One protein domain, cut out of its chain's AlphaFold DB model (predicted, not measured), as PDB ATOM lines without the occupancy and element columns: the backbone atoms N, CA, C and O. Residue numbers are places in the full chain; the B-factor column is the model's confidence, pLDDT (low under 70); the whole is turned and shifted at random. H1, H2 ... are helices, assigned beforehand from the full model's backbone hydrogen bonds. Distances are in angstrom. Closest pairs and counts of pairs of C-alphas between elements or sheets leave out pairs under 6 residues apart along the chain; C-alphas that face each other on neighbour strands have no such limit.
ATOM      1  N   ASN A 398      36.326 -21.920   0.577       81.56
ATOM      2  CA  ASN A 398      34.869 -21.972   0.703       81.56
ATOM      3  C   ASN A 398      34.330 -20.745   1.459       81.56
ATOM      4  O   ASN A 398      35.056 -20.078   2.208       81.56
ATOM      5  N   ALA A 399      33.029 -20.486   1.314       78.94
ATOM      6  CA  ALA A 399      32.322 -19.537   2.167       78.94
ATOM      7  C   ALA A 399      32.478 -19.922   3.651       78.94
ATOM      8  O   ALA A 399      32.484 -21.102   4.000       78.94
ATOM      9  N   LEU A 400      32.609 -18.921   4.526       74.62
ATOM     10  CA  LEU A 400      32.737 -19.136   5.973       74.62
ATOM     11  C   LEU A 400      31.421 -19.577   6.636       74.62
ATOM     12  O   LEU A 400      31.442 -19.896   7.821       74.62
ATOM     13  N   SER A 401      30.305 -19.615   5.900       70.56
ATOM     14  CA  SER A 401      28.972 -19.965   6.414       70.56
ATOM     15  C   SER A 401      28.963 -21.275   7.198       70.56
ATOM     16  O   SER A 401      28.331 -21.363   8.242       70.56
ATOM     17  N   ASP A 402      29.736 -22.262   6.746       65.25
ATOM     18  CA  ASP A 402      29.778 -23.600   7.349       65.25
ATOM     19  C   ASP A 402      30.644 -23.647   8.621       65.25
ATOM     20  O   ASP A 402      30.687 -24.650   9.328       65.25
ATOM     21  N   SER A 403      31.389 -22.574   8.892       64.62
ATOM     22  CA  SER A 403      32.332 -22.439  10.008       64.62
ATOM     23  C   SER A 403      31.953 -21.300  10.957       64.62
ATOM     24  O   SER A 403      32.715 -20.999  11.879       64.62
ATOM     25  N   GLN A 404      30.803 -20.654  10.737       69.94
ATOM     26  CA  GLN A 404      30.303 -19.556  11.552       69.94
ATOM     27  C   GLN A 404      29.216 -20.027  12.518       69.94
ATOM     28  O   GLN A 404      28.268 -20.706  12.136       69.94
ATOM     29  N   VAL A 405      29.354 -19.634  13.784       67.88
ATOM     30  CA  VAL A 405      28.281 -19.718  14.780       67.88
ATOM     31  C   VAL A 405      27.709 -18.303  14.919       67.88
ATOM     32  O   VAL A 405      28.519 -17.378  14.989       67.88
ATOM     33  N   PRO A 406      26.375 -18.102  14.958       64.25
ATOM     34  CA  PRO A 406      25.747 -16.773  14.965       64.25
ATOM     35  C   PRO A 406      26.314 -15.789  16.002       64.25
ATOM     36  O   PRO A 406      26.442 -14.607  15.705       64.25
ATOM     37  N   ASP A 407      26.739 -16.298  17.163       68.81
ATOM     38  CA  ASP A 407      27.311 -15.508  18.264       68.81
ATOM     39  C   ASP A 407      28.784 -15.840  18.554       68.81
ATOM     40  O   ASP A 407      29.338 -15.471  19.593       68.81
ATOM     41  N   GLY A 408      29.441 -16.568  17.649       63.38
ATOM     42  CA  GLY A 408      30.859 -16.861  17.773       63.38
ATOM     43  C   GLY A 408      31.675 -15.577  17.644       63.38
ATOM     44  O   GLY A 408      31.525 -14.828  16.684       63.38
ATOM     45  N   ARG A 409      32.553 -15.318  18.611       63.97
ATOM     46  CA  ARG A 409      33.751 -14.499  18.409       63.97
ATOM     47  C   ARG A 409      34.922 -15.235  19.023       63.97
ATOM     48  O   ARG A 409      34.790 -15.828  20.093       63.97
ATOM     49  N   GLY A 410      36.070 -15.147  18.368       68.44
ATOM     50  CA  GLY A 410      37.303 -15.750  18.849       68.44
ATOM     51  C   GLY A 410      37.762 -16.924  17.988       68.44
ATOM     52  O   GLY A 410      37.136 -17.254  16.983       68.44
ATOM     53  N   PRO A 411      38.901 -17.519  18.356       74.75
ATOM     54  CA  PRO A 411      39.590 -18.485  17.520       74.75
ATOM     55  C   PRO A 411      38.804 -19.807  17.406       74.75
ATOM     56  O   PRO A 411      38.045 -20.163  18.315       74.75
ATOM     57  N   PRO A 412      38.986 -20.562  16.310       83.50
ATOM     58  CA  PRO A 412      38.120 -21.687  15.979       83.50
ATOM     59  C   PRO A 412      38.224 -22.837  16.982       83.50
ATOM     60  O   PRO A 412      39.310 -23.281  17.351       83.50
ATOM     61  N   LEU A 413      37.080 -23.390  17.371       82.50
ATOM     62  CA  LEU A 413      36.995 -24.579  18.211       82.50
ATOM     63  C   LEU A 413      37.180 -25.846  17.374       82.50
ATOM     64  O   LEU A 413      36.557 -25.991  16.322       82.50
ATOM     65  N   ILE A 414      37.996 -26.788  17.855       82.00
ATOM     66  CA  ILE A 414      38.165 -28.090  17.205       82.00
ATOM     67  C   ILE A 414      36.985 -28.971  17.607       82.00
ATOM     68  O   ILE A 414      36.920 -29.449  18.735       82.00
ATOM     69  N   ASN A 415      36.031 -29.160  16.699       77.44
ATOM     70  CA  ASN A 415      34.825 -29.933  16.999       77.44
ATOM     71  C   ASN A 415      35.105 -31.441  16.892       77.44
ATOM     72  O   ASN A 415      35.012 -32.187  17.862       77.44
ATOM     73  N   GLN A 416      35.525 -31.897  15.711       76.75
ATOM     74  CA  GLN A 416      35.911 -33.289  15.461       76.75
ATOM     75  C   GLN A 416      37.035 -33.316  14.436       76.75
ATOM     76  O   GLN A 416      36.898 -32.689  13.390       76.75
ATOM     77  N   LEU A 417      38.120 -34.041  14.702       72.94
ATOM     78  CA  LEU A 417      39.158 -34.239  13.692       72.94
ATOM     79  C   LEU A 417      38.570 -35.080  12.562       72.94
ATOM     80  O   LEU A 417      38.204 -36.238  12.774       72.94
ATOM     81  N   LYS A 418      38.449 -34.490  11.376       73.50
ATOM     82  CA  LYS A 418      38.023 -35.211  10.176       73.50
ATOM     83  C   LYS A 418      39.241 -35.464   9.292       73.50
ATOM     84  O   LYS A 418      40.097 -34.582   9.182       73.50
ATOM     85  N   PRO A 419      39.339 -36.632   8.633       68.12
ATOM     86  CA  PRO A 419      40.341 -36.839   7.600       68.12
ATOM     87  C   PRO A 419      40.262 -35.725   6.548       68.12
ATOM     88  O   PRO A 419      39.173 -35.338   6.126       68.12
ATOM     89  N   ILE A 420      41.413 -35.249   6.065       64.56
ATOM     90  CA  ILE A 420      41.506 -34.190   5.037       64.56
ATOM     91  C   ILE A 420      40.725 -34.557   3.756       64.56
ATOM     92  O   ILE A 420      40.308 -33.682   3.003       64.56
ATOM     93  N   ALA A 421      40.503 -35.849   3.497       64.12
ATOM     94  CA  ALA A 421      39.706 -36.322   2.366       64.12
ATOM     95  C   ALA A 421      38.200 -36.005   2.495       64.12
ATOM     96  O   ALA A 421      37.516 -35.893   1.482       64.12
ATOM     97  N   GLU A 422      37.690 -35.849   3.718       64.06
ATOM     98  CA  GLU A 422      36.263 -35.660   4.022       64.06
ATOM     99  C   GLU A 422      35.894 -34.194   4.276       64.06
ATOM    100  O   GLU A 422      34.716 -33.844   4.341       64.06
ATOM    101  N   TRP A 423      36.893 -33.320   4.425       65.75
ATOM    102  CA  TRP A 423      36.697 -31.913   4.749       65.75
ATOM    103  C   TRP A 423      37.668 -31.029   3.969       65.75
ATOM    104  O   TRP A 423      38.855 -31.323   3.860       65.75
ATOM    105  N   LYS A 424      37.184 -29.903   3.438       68.81
ATOM    106  CA  LYS A 424      38.051 -28.920   2.780       68.81
ATOM    107  C   LYS A 424      38.732 -28.059   3.855       68.81
ATOM    108  O   LYS A 424      38.028 -27.275   4.489       68.81
ATOM    109  N   PRO A 425      40.060 -28.171   4.058       64.19
ATOM    110  CA  PRO A 425      40.756 -27.371   5.059       64.19
ATOM    111  C   PRO A 425      40.604 -25.883   4.728       64.19
ATOM    112  O   PRO A 425      40.931 -25.458   3.619       64.19
ATOM    113  N   SER A 426      40.062 -25.116   5.665       81.38
ATOM    114  CA  SER A 426      39.871 -23.670   5.581       81.38
ATOM    115  C   SER A 426      40.925 -22.931   6.406       81.38
ATOM    116  O   SER A 426      41.431 -21.904   5.962       81.38
ATOM    117  N   LEU A 427      41.320 -23.476   7.556       88.44
ATOM    118  CA  LEU A 427      42.244 -22.882   8.508       88.44
ATOM    119  C   LEU A 427      43.681 -22.869   7.989       88.44
ATOM    120  O   LEU A 427      44.293 -21.805   7.909       88.44
ATOM    121  N   LEU A 428      44.198 -24.028   7.579       89.75
ATOM    122  CA  LEU A 428      45.535 -24.167   7.010       89.75
ATOM    123  C   LEU A 428      45.692 -23.306   5.754       89.75
ATOM    124  O   LEU A 428      46.693 -22.609   5.609       89.75
ATOM    125  N   VAL A 429      44.677 -23.299   4.883       92.31
ATOM    126  CA  VAL A 429      44.668 -22.472   3.667       92.31
ATOM    127  C   VAL A 429      44.723 -20.989   4.028       92.31
ATOM    128  O   VAL A 429      45.529 -20.262   3.458       92.31
ATOM    129  N   ASN A 430      43.923 -20.531   4.997       93.19
ATOM    130  CA  ASN A 430      43.958 -19.139   5.445       93.19
ATOM    131  C   ASN A 430      45.340 -18.765   6.025       93.19
ATOM    132  O   ASN A 430      45.884 -17.726   5.667       93.19
ATOM    133  N   VAL A 431      45.952 -19.614   6.860       93.12
ATOM    134  CA  VAL A 431      47.310 -19.373   7.391       93.12
ATOM    135  C   VAL A 431      48.338 -19.271   6.263       93.12
ATOM    136  O   VAL A 431      49.105 -18.311   6.203       93.12
ATOM    137  N   GLN A 432      48.330 -20.228   5.337       93.50
ATOM    138  CA  GLN A 432      49.255 -20.249   4.207       93.50
ATOM    139  C   GLN A 432      49.069 -19.039   3.281       93.50
ATOM    140  O   GLN A 432      50.052 -18.473   2.813       93.50
ATOM    141  N   MET A 433      47.831 -18.595   3.058       95.06
ATOM    142  CA  MET A 433      47.541 -17.377   2.299       95.06
ATOM    143  C   MET A 433      47.995 -16.108   3.014       95.06
ATOM    144  O   MET A 433      48.483 -15.191   2.359       95.06
ATOM    145  N   ALA A 434      47.883 -16.049   4.344       94.19
ATOM    146  CA  ALA A 434      48.385 -14.919   5.120       94.19
ATOM    147  C   ALA A 434      49.914 -14.805   5.007       94.19
ATOM    148  O   ALA A 434      50.438 -13.719   4.747       94.19
ATOM    149  N   LEU A 435      50.622 -15.933   5.132       92.81
ATOM    150  CA  LEU A 435      52.073 -16.006   4.943       92.81
ATOM    151  C   LEU A 435      52.471 -15.655   3.505       92.81
ATOM    152  O   LEU A 435      53.398 -14.875   3.301       92.81
ATOM    153  N   LEU A 436      51.740 -16.164   2.509       92.81
ATOM    154  CA  LEU A 436      51.961 -15.825   1.104       92.81
ATOM    155  C   LEU A 436      51.788 -14.324   0.849       92.81
ATOM    156  O   LEU A 436      52.640 -13.713   0.205       92.81
ATOM    157  N   GLY A 437      50.714 -13.731   1.377       92.69
ATOM    158  CA  GLY A 437      50.450 -12.300   1.274       92.69
ATOM    159  C   GLY A 437      51.600 -11.477   1.840       92.69
ATOM    160  O   GLY A 437      52.091 -10.573   1.176       92.69
ATOM    161  N   MET A 438      52.130 -11.853   3.002       90.38
ATOM    162  CA  MET A 438      53.319 -11.214   3.569       90.38
ATOM    163  C   MET A 438      54.565 -11.375   2.678       90.38
ATOM    164  O   MET A 438      55.296 -10.411   2.441       90.38
ATOM    165  N   MET A 439      54.839 -12.584   2.182       87.88
ATOM    166  CA  MET A 439      56.023 -12.855   1.355       87.88
ATOM    167  C   MET A 439      56.003 -12.054   0.049       87.88
ATOM    168  O   MET A 439      57.026 -11.494  -0.350       87.88
ATOM    169  N   LEU A 440      54.830 -11.934  -0.570       88.25
ATOM    170  CA  LEU A 440      54.621 -11.172  -1.799       88.25
ATOM    171  C   LEU A 440      54.315  -9.685  -1.559       88.25
ATOM    172  O   LEU A 440      54.086  -8.967  -2.525       88.25
ATOM    173  N   GLN A 441      54.302  -9.229  -0.300       88.94
ATOM    174  CA  GLN A 441      53.915  -7.865   0.095       88.94
ATOM    175  C   GLN A 441      52.505  -7.460  -0.387       88.94
ATOM    176  O   GLN A 441      52.213  -6.294  -0.635       88.94
ATOM    177  N   MET A 442      51.610  -8.443  -0.477       90.88
ATOM    178  CA  MET A 442      50.200  -8.282  -0.806       90.88
ATOM    179  C   MET A 442      49.360  -8.133   0.462       90.88
ATOM    180  O   MET A 442      48.821  -9.111   0.997       90.88
ATOM    181  N   TRP A 443      49.240  -6.898   0.947       91.31
ATOM    182  CA  TRP A 443      48.514  -6.594   2.180       91.31
ATOM    183  C   TRP A 443      47.022  -6.952   2.093       91.31
ATOM    184  O   TRP A 443      46.433  -7.331   3.101       91.31
ATOM    185  N   GLU A 444      46.410  -6.899   0.907       92.88
ATOM    186  CA  GLU A 444      45.004  -7.250   0.684       92.88
ATOM    187  C   GLU A 444      44.769  -8.746   0.909       92.88
ATOM    188  O   GLU A 444      43.831  -9.133   1.608       92.88
ATOM    189  N   LEU A 445      45.651  -9.589   0.360       94.00
ATOM    190  CA  LEU A 445      45.596 -11.039   0.555       94.00
ATOM    191  C   LEU A 445      45.838 -11.389   2.021       94.00
ATOM    192  O   LEU A 445      45.090 -12.177   2.599       94.00
ATOM    193  N   GLN A 446      46.866 -10.786   2.623       93.81
ATOM    194  CA  GLN A 446      47.207 -11.012   4.023       93.81
ATOM    195  C   GLN A 446      46.051 -10.620   4.948       93.81
ATOM    196  O   GLN A 446      45.648 -11.412   5.799       93.81
ATOM    197  N   ARG A 447      45.491  -9.420   4.764       92.81
ATOM    198  CA  ARG A 447      44.365  -8.910   5.548       92.81
ATOM    199  C   ARG A 447      43.146  -9.811   5.412       92.81
ATOM    200  O   ARG A 447      42.598 -10.211   6.433       92.81
ATOM    201  N   HIS A 448      42.760 -10.166   4.184       93.31
ATOM    202  CA  HIS A 448      41.616 -11.051   3.938       93.31
ATOM    203  C   HIS A 448      41.808 -12.416   4.600       93.31
ATOM    204  O   HIS A 448      40.907 -12.945   5.243       93.31
ATOM    205  N   ALA A 449      43.010 -12.982   4.493       93.81
ATOM    206  CA  ALA A 449      43.334 -14.257   5.111       93.81
ATOM    207  C   ALA A 449      43.245 -14.207   6.646       93.81
ATOM    208  O   ALA A 449      42.621 -15.083   7.247       93.81
ATOM    209  N   VAL A 450      43.800 -13.169   7.278       91.31
ATOM    210  CA  VAL A 450      43.725 -12.965   8.735       91.31
ATOM    211  C   VAL A 450      42.287 -12.709   9.193       91.31
ATOM    212  O   VAL A 450      41.852 -13.280  10.188       91.31
ATOM    213  N   GLU A 451      41.513 -11.921   8.451       90.25
ATOM    214  CA  GLU A 451      40.097 -11.691   8.740       90.25
ATOM    215  C   GLU A 451      39.299 -13.004   8.693       90.25
ATOM    216  O   GLU A 451      38.501 -13.293   9.587       90.25
ATOM    217  N   ARG A 452      39.568 -13.868   7.707       90.38
ATOM    218  CA  ARG A 452      38.963 -15.205   7.650       90.38
ATOM    219  C   ARG A 452      39.364 -16.081   8.840       90.38
ATOM    220  O   ARG A 452      38.517 -16.827   9.330       90.38
ATOM    221  N   LEU A 453      40.606 -15.994   9.325       89.56
ATOM    222  CA  LEU A 453      41.055 -16.698  10.539       89.56
ATOM    223  C   LEU A 453      40.312 -16.222  11.793       89.56
ATOM    224  O   LEU A 453      39.922 -17.044  12.620       89.56
ATOM    225  N   GLN A 454      40.100 -14.912  11.922       86.75
ATOM    226  CA  GLN A 454      39.393 -14.302  13.053       86.75
ATOM    227  C   GLN A 454      37.893 -14.622  13.057       86.75
ATOM    228  O   GLN A 454      37.297 -14.736  14.124       86.75
ATOM    229  N   ASN A 455      37.306 -14.801  11.872       86.62
ATOM    230  CA  ASN A 455      35.884 -15.097  11.684       86.62
ATOM    231  C   ASN A 455      35.567 -16.605  11.595       86.62
ATOM    232  O   ASN A 455      34.416 -16.979  11.347       86.62
ATOM    233  N   SER A 456      36.572 -17.473  11.747       85.94
ATOM    234  CA  SER A 456      36.400 -18.930  11.767       85.94
ATOM    235  C   SER A 456      36.123 -19.402  13.196       85.94
ATOM    236  O   SER A 456      36.986 -19.276  14.057       85.94
ATOM    237  N   HIS A 457      34.951 -19.991  13.446       83.94
ATOM    238  CA  HIS A 457      34.528 -20.397  14.797       83.94
ATOM    239  C   HIS A 457      34.626 -21.899  15.048       83.94
ATOM    240  O   HIS A 457      34.734 -22.327  16.197       83.94
ATOM    241  N   ILE A 458      34.601 -22.710  13.991       82.44
ATOM    242  CA  ILE A 458      34.708 -24.167  14.070       82.44
ATOM    243  C   ILE A 458      35.767 -24.636  13.078       82.44
ATOM    244  O   ILE A 458      35.807 -24.180  11.938       82.44
ATOM    245  N   THR A 459      36.612 -25.567  13.512       85.62
ATOM    246  CA  THR A 459      37.553 -26.277  12.648       85.62
ATOM    247  C   THR A 459      37.512 -27.782  12.900       85.62
ATOM    248  O   THR A 459      37.167 -28.261  13.984       85.62
ATOM    249  N   HIS A 460      37.865 -28.525  11.859       84.25
ATOM    250  CA  HIS A 460      38.044 -29.974  11.877       84.25
ATOM    251  C   HIS A 460      39.495 -30.372  11.560       84.25
ATOM    252  O   HIS A 460      39.792 -31.555  11.405       84.25
ATOM    253  N   GLU A 461      40.384 -29.383  11.424       83.75
ATOM    254  CA  GLU A 461      41.766 -29.572  10.991       83.75
ATOM    255  C   GLU A 461      42.700 -29.952  12.138       83.75
ATOM    256  O   GLU A 461      42.484 -29.589  13.294       83.75
ATOM    257  N   ASP A 462      43.766 -30.669  11.782       82.62
ATOM    258  CA  ASP A 462      44.842 -31.023  12.700       82.62
ATOM    259  C   ASP A 462      45.662 -29.770  13.064       82.62
ATOM    260  O   ASP A 462      46.288 -29.167  12.182       82.62
ATOM    261  N   PRO A 463      45.712 -29.369  14.346       83.19
ATOM    262  CA  PRO A 463      46.493 -28.213  14.762       83.19
ATOM    263  C   PRO A 463      47.994 -28.380  14.552       83.19
ATOM    264  O   PRO A 463      48.688 -27.377  14.406       83.19
ATOM    265  N   ILE A 464      48.507 -29.612  14.468       84.31
ATOM    266  CA  ILE A 464      49.915 -29.847  14.138       84.31
ATOM    267  C   ILE A 464      50.217 -29.316  12.737       84.31
ATOM    268  O   ILE A 464      51.202 -28.605  12.567       84.31
ATOM    269  N   ALA A 465      49.351 -29.572  11.753       85.31
ATOM    270  CA  ALA A 465      49.548 -29.084  10.388       85.31
ATOM    271  C   ALA A 465      49.565 -27.546  10.317       85.31
ATOM    272  O   ALA A 465      50.359 -26.964   9.577       85.31
ATOM    273  N   VAL A 466      48.732 -26.879  11.123       87.81
ATOM    274  CA  VAL A 466      48.701 -25.409  11.225       87.81
ATOM    275  C   VAL A 466      49.990 -24.870  11.852       87.81
ATOM    276  O   VAL A 466      50.572 -23.918  11.336       87.81
ATOM    277  N   ILE A 467      50.474 -25.501  12.925       85.62
ATOM    278  CA  ILE A 467      51.741 -25.142  13.583       85.62
ATOM    279  C   ILE A 467      52.919 -25.333  12.630       85.62
ATOM    280  O   ILE A 467      53.801 -24.481  12.557       85.62
ATOM    281  N   GLU A 468      52.937 -26.426  11.874       86.12
ATOM    282  CA  GLU A 468      53.982 -26.674  10.883       86.12
ATOM    283  C   GLU A 468      53.973 -25.632   9.773       86.12
ATOM    284  O   GLU A 468      55.035 -25.167   9.365       86.12
ATOM    285  N   ALA A 469      52.791 -25.214   9.321       87.19
ATOM    286  CA  ALA A 469      52.678 -24.139   8.349       87.19
ATOM    287  C   ALA A 469      53.147 -22.782   8.889       87.19
ATOM    288  O   ALA A 469      53.684 -21.995   8.120       87.19
ATOM    289  N   LEU A 470      52.980 -22.506  10.183       86.69
ATOM    290  CA  LEU A 470      53.454 -21.260  10.791       86.69
ATOM    291  C   LEU A 470      54.964 -21.267  11.028       86.69
ATOM    292  O   LEU A 470      55.651 -20.332  10.641       86.69
ATOM    293  N   PHE A 471      55.476 -22.326  11.655       81.88
ATOM    294  CA  PHE A 471      56.809 -22.310  12.259       81.88
ATOM    295  C   PHE A 471      57.820 -23.216  11.560       81.88
ATOM    296  O   PHE A 471      59.012 -23.110  11.833       81.88
ATOM    297  N   ASN A 472      57.397 -24.135  10.695       79.25
ATOM    298  CA  ASN A 472      58.310 -25.058  10.012       79.25
ATOM    299  C   ASN A 472      58.469 -24.741   8.519       79.25
ATOM    300  O   ASN A 472      59.062 -25.524   7.778       79.25
ATOM    301  N   GLN A 473      57.928 -23.609   8.072       72.94
ATOM    302  CA  GLN A 473      58.135 -23.130   6.716       72.94
ATOM    303  C   GLN A 473      59.424 -22.322   6.634       72.94
ATOM    304  O   GLN A 473      59.734 -21.522   7.515       72.94
ATOM    305  N   ASP A 474      60.160 -22.523   5.545       72.50
ATOM    306  CA  ASP A 474      61.283 -21.669   5.177       72.50
ATOM    307  C   ASP A 474      60.730 -20.311   4.715       72.50
ATOM    308  O   ASP A 474      60.357 -20.126   3.553       72.50
ATOM    309  N   LEU A 475      60.574 -19.394   5.671       68.44
ATOM    310  CA  LEU A 475      60.138 -18.014   5.441       68.44
ATOM    311  C   LEU A 475      61.325 -17.087   5.104       68.44
ATOM    312  O   LEU A 475      61.123 -15.886   4.900       68.44
ATOM    313  N   GLY A 476      62.550 -17.628   5.012       70.31
ATOM    314  CA  GLY A 476      63.787 -16.847   4.961       70.31
ATOM    315  C   GLY A 476      63.972 -15.987   6.217       70.31
ATOM    316  O   GLY A 476      63.522 -16.353   7.299       70.31
ATOM    317  N   ASP A 477      64.571 -14.803   6.061       63.47
ATOM    318  CA  ASP A 477      64.793 -13.837   7.154       63.47
ATOM    319  C   ASP A 477      63.524 -13.052   7.561       63.47
ATOM    320  O   ASP A 477      63.603 -12.027   8.240       63.47
ATOM    321  N   ARG A 478      62.335 -13.463   7.098       72.62
ATOM    322  CA  ARG A 478      61.091 -12.722   7.345       72.62
ATOM    323  C   ARG A 478      60.400 -13.204   8.614       72.62
ATOM    324  O   ARG A 478      60.126 -14.389   8.773       72.62
ATOM    325  N   PHE A 479      60.042 -12.248   9.465       80.38
ATOM    326  CA  PHE A 479      59.269 -12.487  10.681       80.38
ATOM    327  C   PHE A 479      57.816 -12.840  10.364       80.38
ATOM    328  O   PHE A 479      57.212 -12.243   9.473       80.38
ATOM    329  N   ILE A 480      57.235 -13.767  11.129       83.62
ATOM    330  CA  ILE A 480      55.798 -14.059  11.071       83.62
ATOM    331  C   ILE A 480      55.023 -12.792  11.488       83.62
ATOM    332  O   ILE A 480      55.407 -12.140  12.461       83.62
ATOM    333  N   PRO A 481      53.923 -12.415  10.804       83.19
ATOM    334  CA  PRO A 481      53.171 -11.221  11.171       83.19
ATOM    335  C   PRO A 481      52.647 -11.319  12.604       83.19
ATOM    336  O   PRO A 481      52.017 -12.319  12.954       83.19
ATOM    337  N   GLN A 482      52.806 -10.253  13.394       84.06
ATOM    338  CA  GLN A 482      52.351 -10.237  14.789       84.06
ATOM    339  C   GLN A 482      50.868 -10.606  14.916       84.06
ATOM    340  O   GLN A 482      50.517 -11.431  15.746       84.06
ATOM    341  N   ALA A 483      50.006 -10.117  14.019       85.25
ATOM    342  CA  ALA A 483      48.582 -10.464  14.017       85.25
ATOM    343  C   ALA A 483      48.312 -11.975  13.868       85.25
ATOM    344  O   ALA A 483      47.328 -12.489  14.400       85.25
ATOM    345  N   LEU A 484      49.178 -12.697  13.150       87.56
ATOM    346  CA  LEU A 484      49.076 -14.145  12.979       87.56
ATOM    347  C   LEU A 484      49.581 -14.885  14.226       87.56
ATOM    348  O   LEU A 484      48.970 -15.873  14.629       87.56
ATOM    349  N   ILE A 485      50.638 -14.370  14.865       86.38
ATOM    350  CA  ILE A 485      51.137 -14.852  16.163       86.38
ATOM    351  C   ILE A 485      50.085 -14.641  17.256       86.38
ATOM    352  O   ILE A 485      49.817 -15.558  18.031       86.38
ATOM    353  N   ASP A 486      49.456 -13.467  17.303       86.38
ATOM    354  CA  ASP A 486      48.415 -13.116  18.271       86.38
ATOM    355  C   ASP A 486      47.192 -14.018  18.096       86.38
ATOM    356  O   ASP A 486      46.686 -14.593  19.063       86.38
ATOM    357  N   TRP A 487      46.752 -14.201  16.847       88.94
ATOM    358  CA  TRP A 487      45.672 -15.124  16.518       88.94
ATOM    359  C   TRP A 487      46.008 -16.561  16.943       88.94
ATOM    360  O   TRP A 487      45.205 -17.211  17.615       88.94
ATOM    361  N   PHE A 488      47.205 -17.046  16.605       88.44
ATOM    362  CA  PHE A 488      47.652 -18.391  16.958       88.44
ATOM    363  C   PHE A 488      47.754 -18.574  18.477       88.44
ATOM    364  O   PHE A 488      47.314 -19.588  19.015       88.44
ATOM    365  N   THR A 489      48.269 -17.570  19.184       85.31
ATOM    366  CA  THR A 489      48.353 -17.544  20.647       85.31
ATOM    367  C   THR A 489      46.971 -17.656  21.274       85.31
ATOM    368  O   THR A 489      46.749 -18.517  22.125       85.31
ATOM    369  N   ALA A 490      46.018 -16.833  20.828       86.75
ATOM    370  CA  ALA A 490      44.644 -16.890  21.309       86.75
ATOM    371  C   ALA A 490      44.027 -18.271  21.053       86.75
ATOM    372  O   ALA A 490      43.383 -18.842  21.935       86.75
ATOM    373  N   TRP A 491      44.261 -18.838  19.866       86.94
ATOM    374  CA  TRP A 491      43.784 -20.172  19.517       86.94
ATOM    375  C   TRP A 491      44.356 -21.255  20.432       86.94
ATOM    376  O   TRP A 491      43.606 -22.088  20.937       86.94
ATOM    377  N   MET A 492      45.653 -21.197  20.721       83.00
ATOM    378  CA  MET A 492      46.341 -22.138  21.604       83.00
ATOM    379  C   MET A 492      45.908 -22.021  23.067       83.00
ATOM    380  O   MET A 492      45.822 -23.041  23.754       83.00
ATOM    381  N   ILE A 493      45.593 -20.815  23.547       82.88
ATOM    382  CA  ILE A 493      45.039 -20.605  24.892       82.88
ATOM    383  C   ILE A 493      43.670 -21.277  24.999       82.88
ATOM    384  O   ILE A 493      43.481 -22.138  25.857       82.88
ATOM    385  N   VAL A 494      42.750 -20.972  24.077       82.12
ATOM    386  CA  VAL A 494      41.408 -21.583  24.052       82.12
ATOM    387  C   VAL A 494      41.503 -23.104  23.929       82.12
ATOM    388  O   VAL A 494      40.769 -23.840  24.593       82.12
ATOM    389  N   TYR A 495      42.434 -23.581  23.103       78.19
ATOM    390  CA  TYR A 495      42.710 -24.997  22.925       78.19
ATOM    391  C   TYR A 495      43.165 -25.667  24.232       78.19
ATOM    392  O   TYR A 495      42.627 -26.706  24.620       78.19
ATOM    393  N   SER A 496      44.112 -25.048  24.936       74.75
ATOM    394  CA  SER A 496      44.671 -25.562  26.190       74.75
ATOM    395  C   SER A 496      43.648 -25.536  27.325       74.75
ATOM    396  O   SER A 496      43.513 -26.516  28.055       74.75
ATOM    397  N   GLU A 497      42.870 -24.460  27.448       80.25
ATOM    398  CA  GLU A 497      41.824 -24.341  28.469       80.25
ATOM    399  C   GLU A 497      40.746 -25.418  28.315       80.25
ATOM    400  O   GLU A 497      40.337 -26.032  29.302       80.25
ATOM    401  N   LYS A 498      40.306 -25.694  27.081       73.88
ATOM    402  CA  LYS A 498      39.322 -26.754  26.816       73.88
ATOM    403  C   LYS A 498      39.881 -28.157  27.029       73.88
ATOM    404  O   LYS A 498      39.154 -29.030  27.491       73.88
ATOM    405  N   ALA A 499      41.164 -28.373  26.749       68.44
ATOM    406  CA  ALA A 499      41.813 -29.650  27.032       68.44
ATOM    407  C   ALA A 499      41.886 -29.962  28.541       68.44
ATOM    408  O   ALA A 499      41.909 -31.131  28.928       68.44
ATOM    409  N   LEU A 500      41.931 -28.924  29.385       64.44
ATOM    410  CA  LEU A 500      42.186 -29.038  30.822       64.44
ATOM    411  C   LEU A 500      40.927 -28.989  31.701       64.44
ATOM    412  O   LEU A 500      40.995 -29.446  32.841       64.44
ATOM    413  N   LYS A 501      39.782 -28.480  31.219       68.88
ATOM    414  CA  LYS A 501      38.566 -28.340  32.043       68.88
ATOM    415  C   LYS A 501      38.007 -29.704  32.506       68.88
ATOM    416  O   LYS A 501      37.561 -30.528  31.695       68.88
ATOM    417  N   PRO A 502      37.986 -29.985  33.825       47.59
ATOM    418  CA  PRO A 502      37.403 -31.204  34.361       47.59
ATOM    419  C   PRO A 502      35.874 -31.073  34.412       47.59
ATOM    420  O   PRO A 502      35.329 -30.494  35.340       47.59
ATOM    421  N   GLY A 503      35.181 -31.607  33.403       56.19
ATOM    422  CA  GLY A 503      33.711 -31.691  33.397       56.19
ATOM    423  C   GLY A 503      33.085 -31.782  32.006       56.19
ATOM    424  O   GLY A 503      31.964 -32.259  31.879       56.19
ATOM    425  N   ASP A 504      33.826 -31.393  30.967       58.81
ATOM    426  CA  ASP A 504      33.326 -31.403  29.592       58.81
ATOM    427  C   ASP A 504      33.236 -32.820  28.996       58.81
ATOM    428  O   ASP A 504      33.913 -33.757  29.442       58.81
ATOM    429  N   ASN A 505      32.366 -32.954  27.986       59.94
ATOM    430  CA  ASN A 505      31.986 -34.193  27.305       59.94
ATOM    431  C   ASN A 505      33.216 -35.094  27.031       59.94
ATOM    432  O   ASN A 505      34.180 -34.638  26.411       59.94
ATOM    433  N   PRO A 506      33.215 -36.378  27.447       54.97
ATOM    434  CA  PRO A 506      34.362 -37.282  27.289       54.97
ATOM    435  C   PRO A 506      34.914 -37.373  25.858       54.97
ATOM    436  O   PRO A 506      36.107 -37.620  25.673       54.97
ATOM    437  N   LYS A 507      34.061 -37.153  24.847       57.28
ATOM    438  CA  LYS A 507      34.458 -37.125  23.431       57.28
ATOM    439  C   LYS A 507      35.387 -35.954  23.095       57.28
ATOM    440  O   LYS A 507      36.327 -36.140  22.325       57.28
ATOM    441  N   ASP A 508      35.192 -34.801  23.726       55.69
ATOM    442  CA  ASP A 508      35.999 -33.604  23.481       55.69
ATOM    443  C   ASP A 508      37.379 -33.746  24.140       55.69
ATOM    444  O   ASP A 508      38.403 -33.461  23.522       55.69
ATOM    445  N   LYS A 509      37.456 -34.341  25.340       59.31
ATOM    446  CA  LYS A 509      38.744 -34.654  25.994       59.31
ATOM    447  C   LYS A 509      39.621 -35.609  25.179       59.31
ATOM    448  O   LYS A 509      40.847 -35.488  25.208       59.31
ATOM    449  N   GLY A 510      39.009 -36.549  24.453       61.06
ATOM    450  CA  GLY A 510      39.720 -37.523  23.624       61.06
ATOM    451  C   GLY A 510      40.539 -36.872  22.509       61.06
ATOM    452  O   GLY A 510      41.715 -37.194  22.348       61.06
ATOM    453  N   ASN A 511      39.952 -35.909  21.795       64.94
ATOM    454  CA  ASN A 511      40.605 -35.253  20.660       64.94
ATOM    455  C   ASN A 511      41.753 -34.341  21.114       64.94
ATOM    456  O   ASN A 511      42.858 -34.409  20.577       64.94
ATOM    457  N   TYR A 512      41.521 -33.527  22.145       68.31
ATOM    458  CA  TYR A 512      42.512 -32.560  22.618       68.31
ATOM    459  C   TYR A 512      43.667 -33.224  23.383       68.31
ATOM    460  O   TYR A 512      44.841 -32.903  23.185       68.31
ATOM    461  N   GLY A 513      43.356 -34.222  24.215       68.19
ATOM    462  CA  GLY A 513      44.359 -34.952  24.988       68.19
ATOM    463  C   GLY A 513      45.325 -35.772  24.125       68.19
ATOM    464  O   GLY A 513      46.484 -35.935  24.506       68.19
ATOM    465  N   GLN A 514      44.886 -36.275  22.965       70.06
ATOM    466  CA  GLN A 514      45.754 -37.016  22.039       70.06
ATOM    467  C   GLN A 514      46.786 -36.119  21.349       70.06
ATOM    468  O   GLN A 514      47.941 -36.514  21.199       70.06
ATOM    469  N   ILE A 515      46.396 -34.901  20.976       70.94
ATOM    470  CA  ILE A 515      47.281 -33.935  20.317       70.94
ATOM    471  C   ILE A 515      48.330 -33.398  21.297       70.94
ATOM    472  O   ILE A 515      49.506 -33.365  20.953       70.94
ATOM    473  N   ILE A 516      47.953 -33.045  22.533       71.94
ATOM    474  CA  ILE A 516      48.917 -32.551  23.540       71.94
ATOM    475  C   ILE A 516      49.952 -33.629  23.892       71.94
ATOM    476  O   ILE A 516      51.126 -33.331  24.099       71.94
ATOM    477  N   LYS A 517      49.540 -34.902  23.915       77.12
ATOM    478  CA  LYS A 517      50.445 -36.044  24.128       77.12
ATOM    479  C   LYS A 517      51.289 -36.386  22.897       77.12
ATOM    480  O   LYS A 517      52.170 -37.245  22.981       77.12
ATOM    481  N   ASN A 518      51.043 -35.748  21.754       79.38
ATOM    482  CA  ASN A 518      51.815 -35.982  20.547       79.38
ATOM    483  C   ASN A 518      53.209 -35.354  20.691       79.38
ATOM    484  O   ASN A 518      53.366 -34.134  20.726       79.38
ATOM    485  N   LYS A 519      54.250 -36.197  20.710       81.88
ATOM    486  CA  LYS A 519      55.653 -35.757  20.810       81.88
ATOM    487  C   LYS A 519      56.041 -34.734  19.735       81.88
ATOM    488  O   LYS A 519      56.875 -33.865  19.983       81.88
ATOM    489  N   ARG A 520      55.435 -34.822  18.544       77.88
ATOM    490  CA  ARG A 520      55.662 -33.886  17.433       77.88
ATOM    491  C   ARG A 520      55.129 -32.496  17.765       77.88
ATOM    492  O   ARG A 520      55.837 -31.520  17.553       77.88
ATOM    493  N   TYR A 521      53.938 -32.415  18.355       78.88
ATOM    494  CA  TYR A 521      53.352 -31.157  18.813       78.88
ATOM    495  C   TYR A 521      54.235 -30.485  19.871       78.88
ATOM    496  O   TYR A 521      54.595 -29.320  19.723       78.88
ATOM    497  N   THR A 522      54.677 -31.234  20.889       77.12
ATOM    498  CA  THR A 522      55.555 -30.689  21.938       77.12
ATOM    499  C   THR A 522      56.902 -30.216  21.394       77.12
ATOM    500  O   THR A 522      57.410 -29.188  21.836       77.12
ATOM    501  N   ALA A 523      57.475 -30.927  20.415       80.69
ATOM    502  CA  ALA A 523      58.737 -30.538  19.789       80.69
ATOM    503  C   ALA A 523      58.594 -29.255  18.955       80.69
ATOM    504  O   ALA A 523      59.407 -28.342  19.089       80.69
ATOM    505  N   LEU A 524      57.534 -29.158  18.144       77.31
ATOM    506  CA  LEU A 524      57.243 -27.970  17.336       77.31
ATOM    507  C   LEU A 524      56.985 -26.742  18.209       77.31
ATOM    508  O   LEU A 524      57.548 -25.679  17.963       77.31
ATOM    509  N   LEU A 525      56.190 -26.904  19.267       75.50
ATOM    510  CA  LEU A 525      55.881 -25.826  20.194       75.50
ATOM    511  C   LEU A 525      57.132 -25.362  20.953       75.50
ATOM    512  O   LEU A 525      57.368 -24.165  21.069       75.50
ATOM    513  N   SER A 526      57.983 -26.294  21.390       75.94
ATOM    514  CA  SER A 526      59.264 -25.963  22.032       75.94
ATOM    515  C   SER A 526      60.206 -25.219  21.082       75.94
ATOM    516  O   SER A 526      60.843 -24.248  21.482       75.94
ATOM    517  N   SER A 527      60.260 -25.623  19.808       75.25
ATOM    518  CA  SER A 527      61.028 -24.928  18.766       75.25
ATOM    519  C   SER A 527      60.505 -23.511  18.500       75.25
ATOM    520  O   SER A 527      61.297 -22.587  18.315       75.25
ATOM    521  N   ALA A 528      59.185 -23.322  18.501       70.44
ATOM    522  CA  ALA A 528      58.561 -22.014  18.321       70.44
ATOM    523  C   ALA A 528      58.796 -21.087  19.533       70.44
ATOM    524  O   ALA A 528      59.083 -19.904  19.369       70.44
ATOM    525  N   ILE A 529      58.775 -21.630  20.757       71.56
ATOM    526  CA  ILE A 529      59.139 -20.894  21.981       71.56
ATOM    527  C   ILE A 529      60.616 -20.489  21.962       71.56
ATOM    528  O   ILE A 529      60.939 -19.347  22.280       71.56
ATOM    529  N   HIS A 530      61.512 -21.405  21.580       69.69
ATOM    530  CA  HIS A 530      62.956 -21.159  21.595       69.69
ATOM    531  C   HIS A 530      63.390 -20.073  20.603       69.69
ATOM    532  O   HIS A 530      64.345 -19.349  20.864       69.69
ATOM    533  N   ARG A 531      62.645 -19.893  19.506       66.81
ATOM    534  CA  ARG A 531      62.842 -18.790  18.553       66.81
ATOM    535  C   ARG A 531      62.405 -17.415  19.079       66.81
ATOM    536  O   ARG A 531      62.409 -16.455  18.321       66.81
ATOM    537  N   ASN A 532      62.056 -17.299  20.364       58.03
ATOM    538  CA  ASN A 532      61.560 -16.085  21.025       58.03
ATOM    539  C   ASN A 532      60.234 -15.524  20.474       58.03
ATOM    540  O   ASN A 532      59.760 -14.510  20.980       58.03
ATOM    541  N   GLU A 533      59.573 -16.200  19.530       60.62
ATOM    542  CA  GLU A 533      58.312 -15.731  18.932       60.62
ATOM    543  C   GLU A 533      57.091 -15.956  19.845       60.62
ATOM    544  O   GLU A 533      56.096 -15.242  19.744       60.62
ATOM    545  N   LEU A 534      57.161 -16.921  20.777       58.69
ATOM    546  CA  LEU A 534      56.045 -17.303  21.660       58.69
ATOM    547  C   LEU A 534      56.345 -17.201  23.163       58.69
ATOM    548  O   LEU A 534      55.482 -17.528  23.979       58.69
ATOM    549  N   SER A 535      57.542 -16.757  23.556       58.19
ATOM    550  CA  SER A 535      57.966 -16.746  24.967       58.19
ATOM    551  C   SER A 535      57.012 -15.924  25.857       58.19
ATOM    552  O   SER A 535      56.564 -16.392  26.905       58.19
ATOM    553  N   ASN A 536      56.567 -14.757  25.373       56.47
ATOM    554  CA  ASN A 536      55.599 -13.905  26.077       56.47
ATOM    555  C   ASN A 536      54.181 -14.508  26.114       56.47
ATOM    556  O   ASN A 536      53.509 -14.456  27.142       56.47
ATOM    557  N   ALA A 537      53.740 -15.120  25.013       51.81
ATOM    558  CA  ALA A 537      52.430 -15.756  24.879       51.81
ATOM    559  C   ALA A 537      52.264 -16.966  25.817       51.81
ATOM    560  O   ALA A 537      51.262 -17.102  26.521       51.81
ATOM    561  N   MET A 538      53.285 -17.824  25.876       53.75
ATOM    562  CA  MET A 538      53.289 -19.019  26.720       53.75
ATOM    563  C   MET A 538      53.471 -18.680  28.201       53.75
ATOM    564  O   MET A 538      52.905 -19.366  29.050       53.75
ATOM    565  N   ALA A 539      54.165 -17.586  28.530       55.56
ATOM    566  CA  ALA A 539      54.207 -17.063  29.894       55.56
ATOM    567  C   ALA A 539      52.821 -16.595  30.382       55.56
ATOM    568  O   ALA A 539      52.497 -16.766  31.556       55.56
ATOM    569  N   VAL A 540      51.980 -16.046  29.498       50.03
ATOM    570  CA  VAL A 540      50.592 -15.661  29.817       50.03
ATOM    571  C   VAL A 540      49.685 -16.890  29.948       50.03
ATOM    572  O   VAL A 540      48.957 -16.997  30.934       50.03
ATOM    573  N   ALA A 541      49.781 -17.861  29.033       47.78
ATOM    574  CA  ALA A 541      49.048 -19.129  29.138       47.78
ATOM    575  C   ALA A 541      49.431 -19.914  30.411       47.78
ATOM    576  O   ALA A 541      48.564 -20.405  31.133       47.78
TER     577      ALA A 541
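AT A GLANCE: This is residues 398 to 541 of the 695 residues of an uncharacterized protein of Microthyrium microscopicum (UniProt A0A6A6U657). Four helices, H2, H3, H4 and H5, run roughly lengthwise as a loose bundle in two pairs: the hairpin of H2 and H3, with H4 and H5 beneath it. H7 packs on the side of H4 away from H2, H6 folds back steeply at the last part of H5, and the small H1 lies beyond H3 at the start of a long loop. The printed part has 144 residues with eight named helices, H1 to H8 in order along the chain, and no named strand; its class is all helix. It is compact, with a radius of gyration of the C-alphas of 15.0 A, and its C-alphas span 45 by 36 by 29 A, a rounded outline.

HOW THE PARTS SIT: Begin at H1, residues 400 to 403, which is close to but not clearly touching H3, residues 443 to 454; their closest C-alphas, Leu 400 and Arg 452, are 7.6 A apart. H2, residues 427 to 439, forms a helical hairpin with H3 at a shallow tilt of 25 degrees, opposite ways, and the C-alphas of Ala 434 and Gln 446 come to 4.2 A. H4, residues 463 to 471, touches H2 at a shallow tilt of 5 degrees, the same way; Leu 428 and Val 466 have the closest C-alphas, 5.4 A. The hub is H5, residues 482 to 500, which touches three helices. Its residues 483 to 487 alone touch H3, with C-alphas 484 and 450 closest at 6.9 A. H4 and H5 are near each other. H6, residues 506 to 516, touches H5 at a steep tilt of 51 degrees, with C-alphas 499 and 512 closest at 5.3 A. H7, residues 519 to 530, touches H4 at a shallow tilt of 31 degrees, with C-alphas 464 and 521 closest at 5.9 A. H8, residues 535 to 541, only just touches H5, with 3 pairs of C-alphas within 8 A, the closest being 493 and 541 at 6.0 A. Each O i to N i+4 pair is within hydrogen-bond range in H2, H3, H4, H5, H7 and H8; H6 has 5 of 7, and H1 is too short for such a pair.

IN THESE COORDINATES: Find C-alpha 400 at (32.737, -19.136, 5.973), where H1 begins. H2 is 18.5 A long and H3 16.2 A. H5, the longest helix by residues, runs 26.7 A from C-alpha 482 at (52.351, -10.237, 14.789). H8 ends at C-alpha 541 at (49.048, -19.129, 29.138).

THE WHOLE: The C-alphas of Leu 440 and Gly 503 are the two farthest apart, 45.8 A. The printed part has no cut, and the link from H1 to H2 is long, with 23 residues. Within it, residues 413 to 414 pair in parallel with residues 458 to 459. The mean pLDDT of the printed part is 76.8; 45 residues are under 70, among them 499 to 513 and 530 to 541.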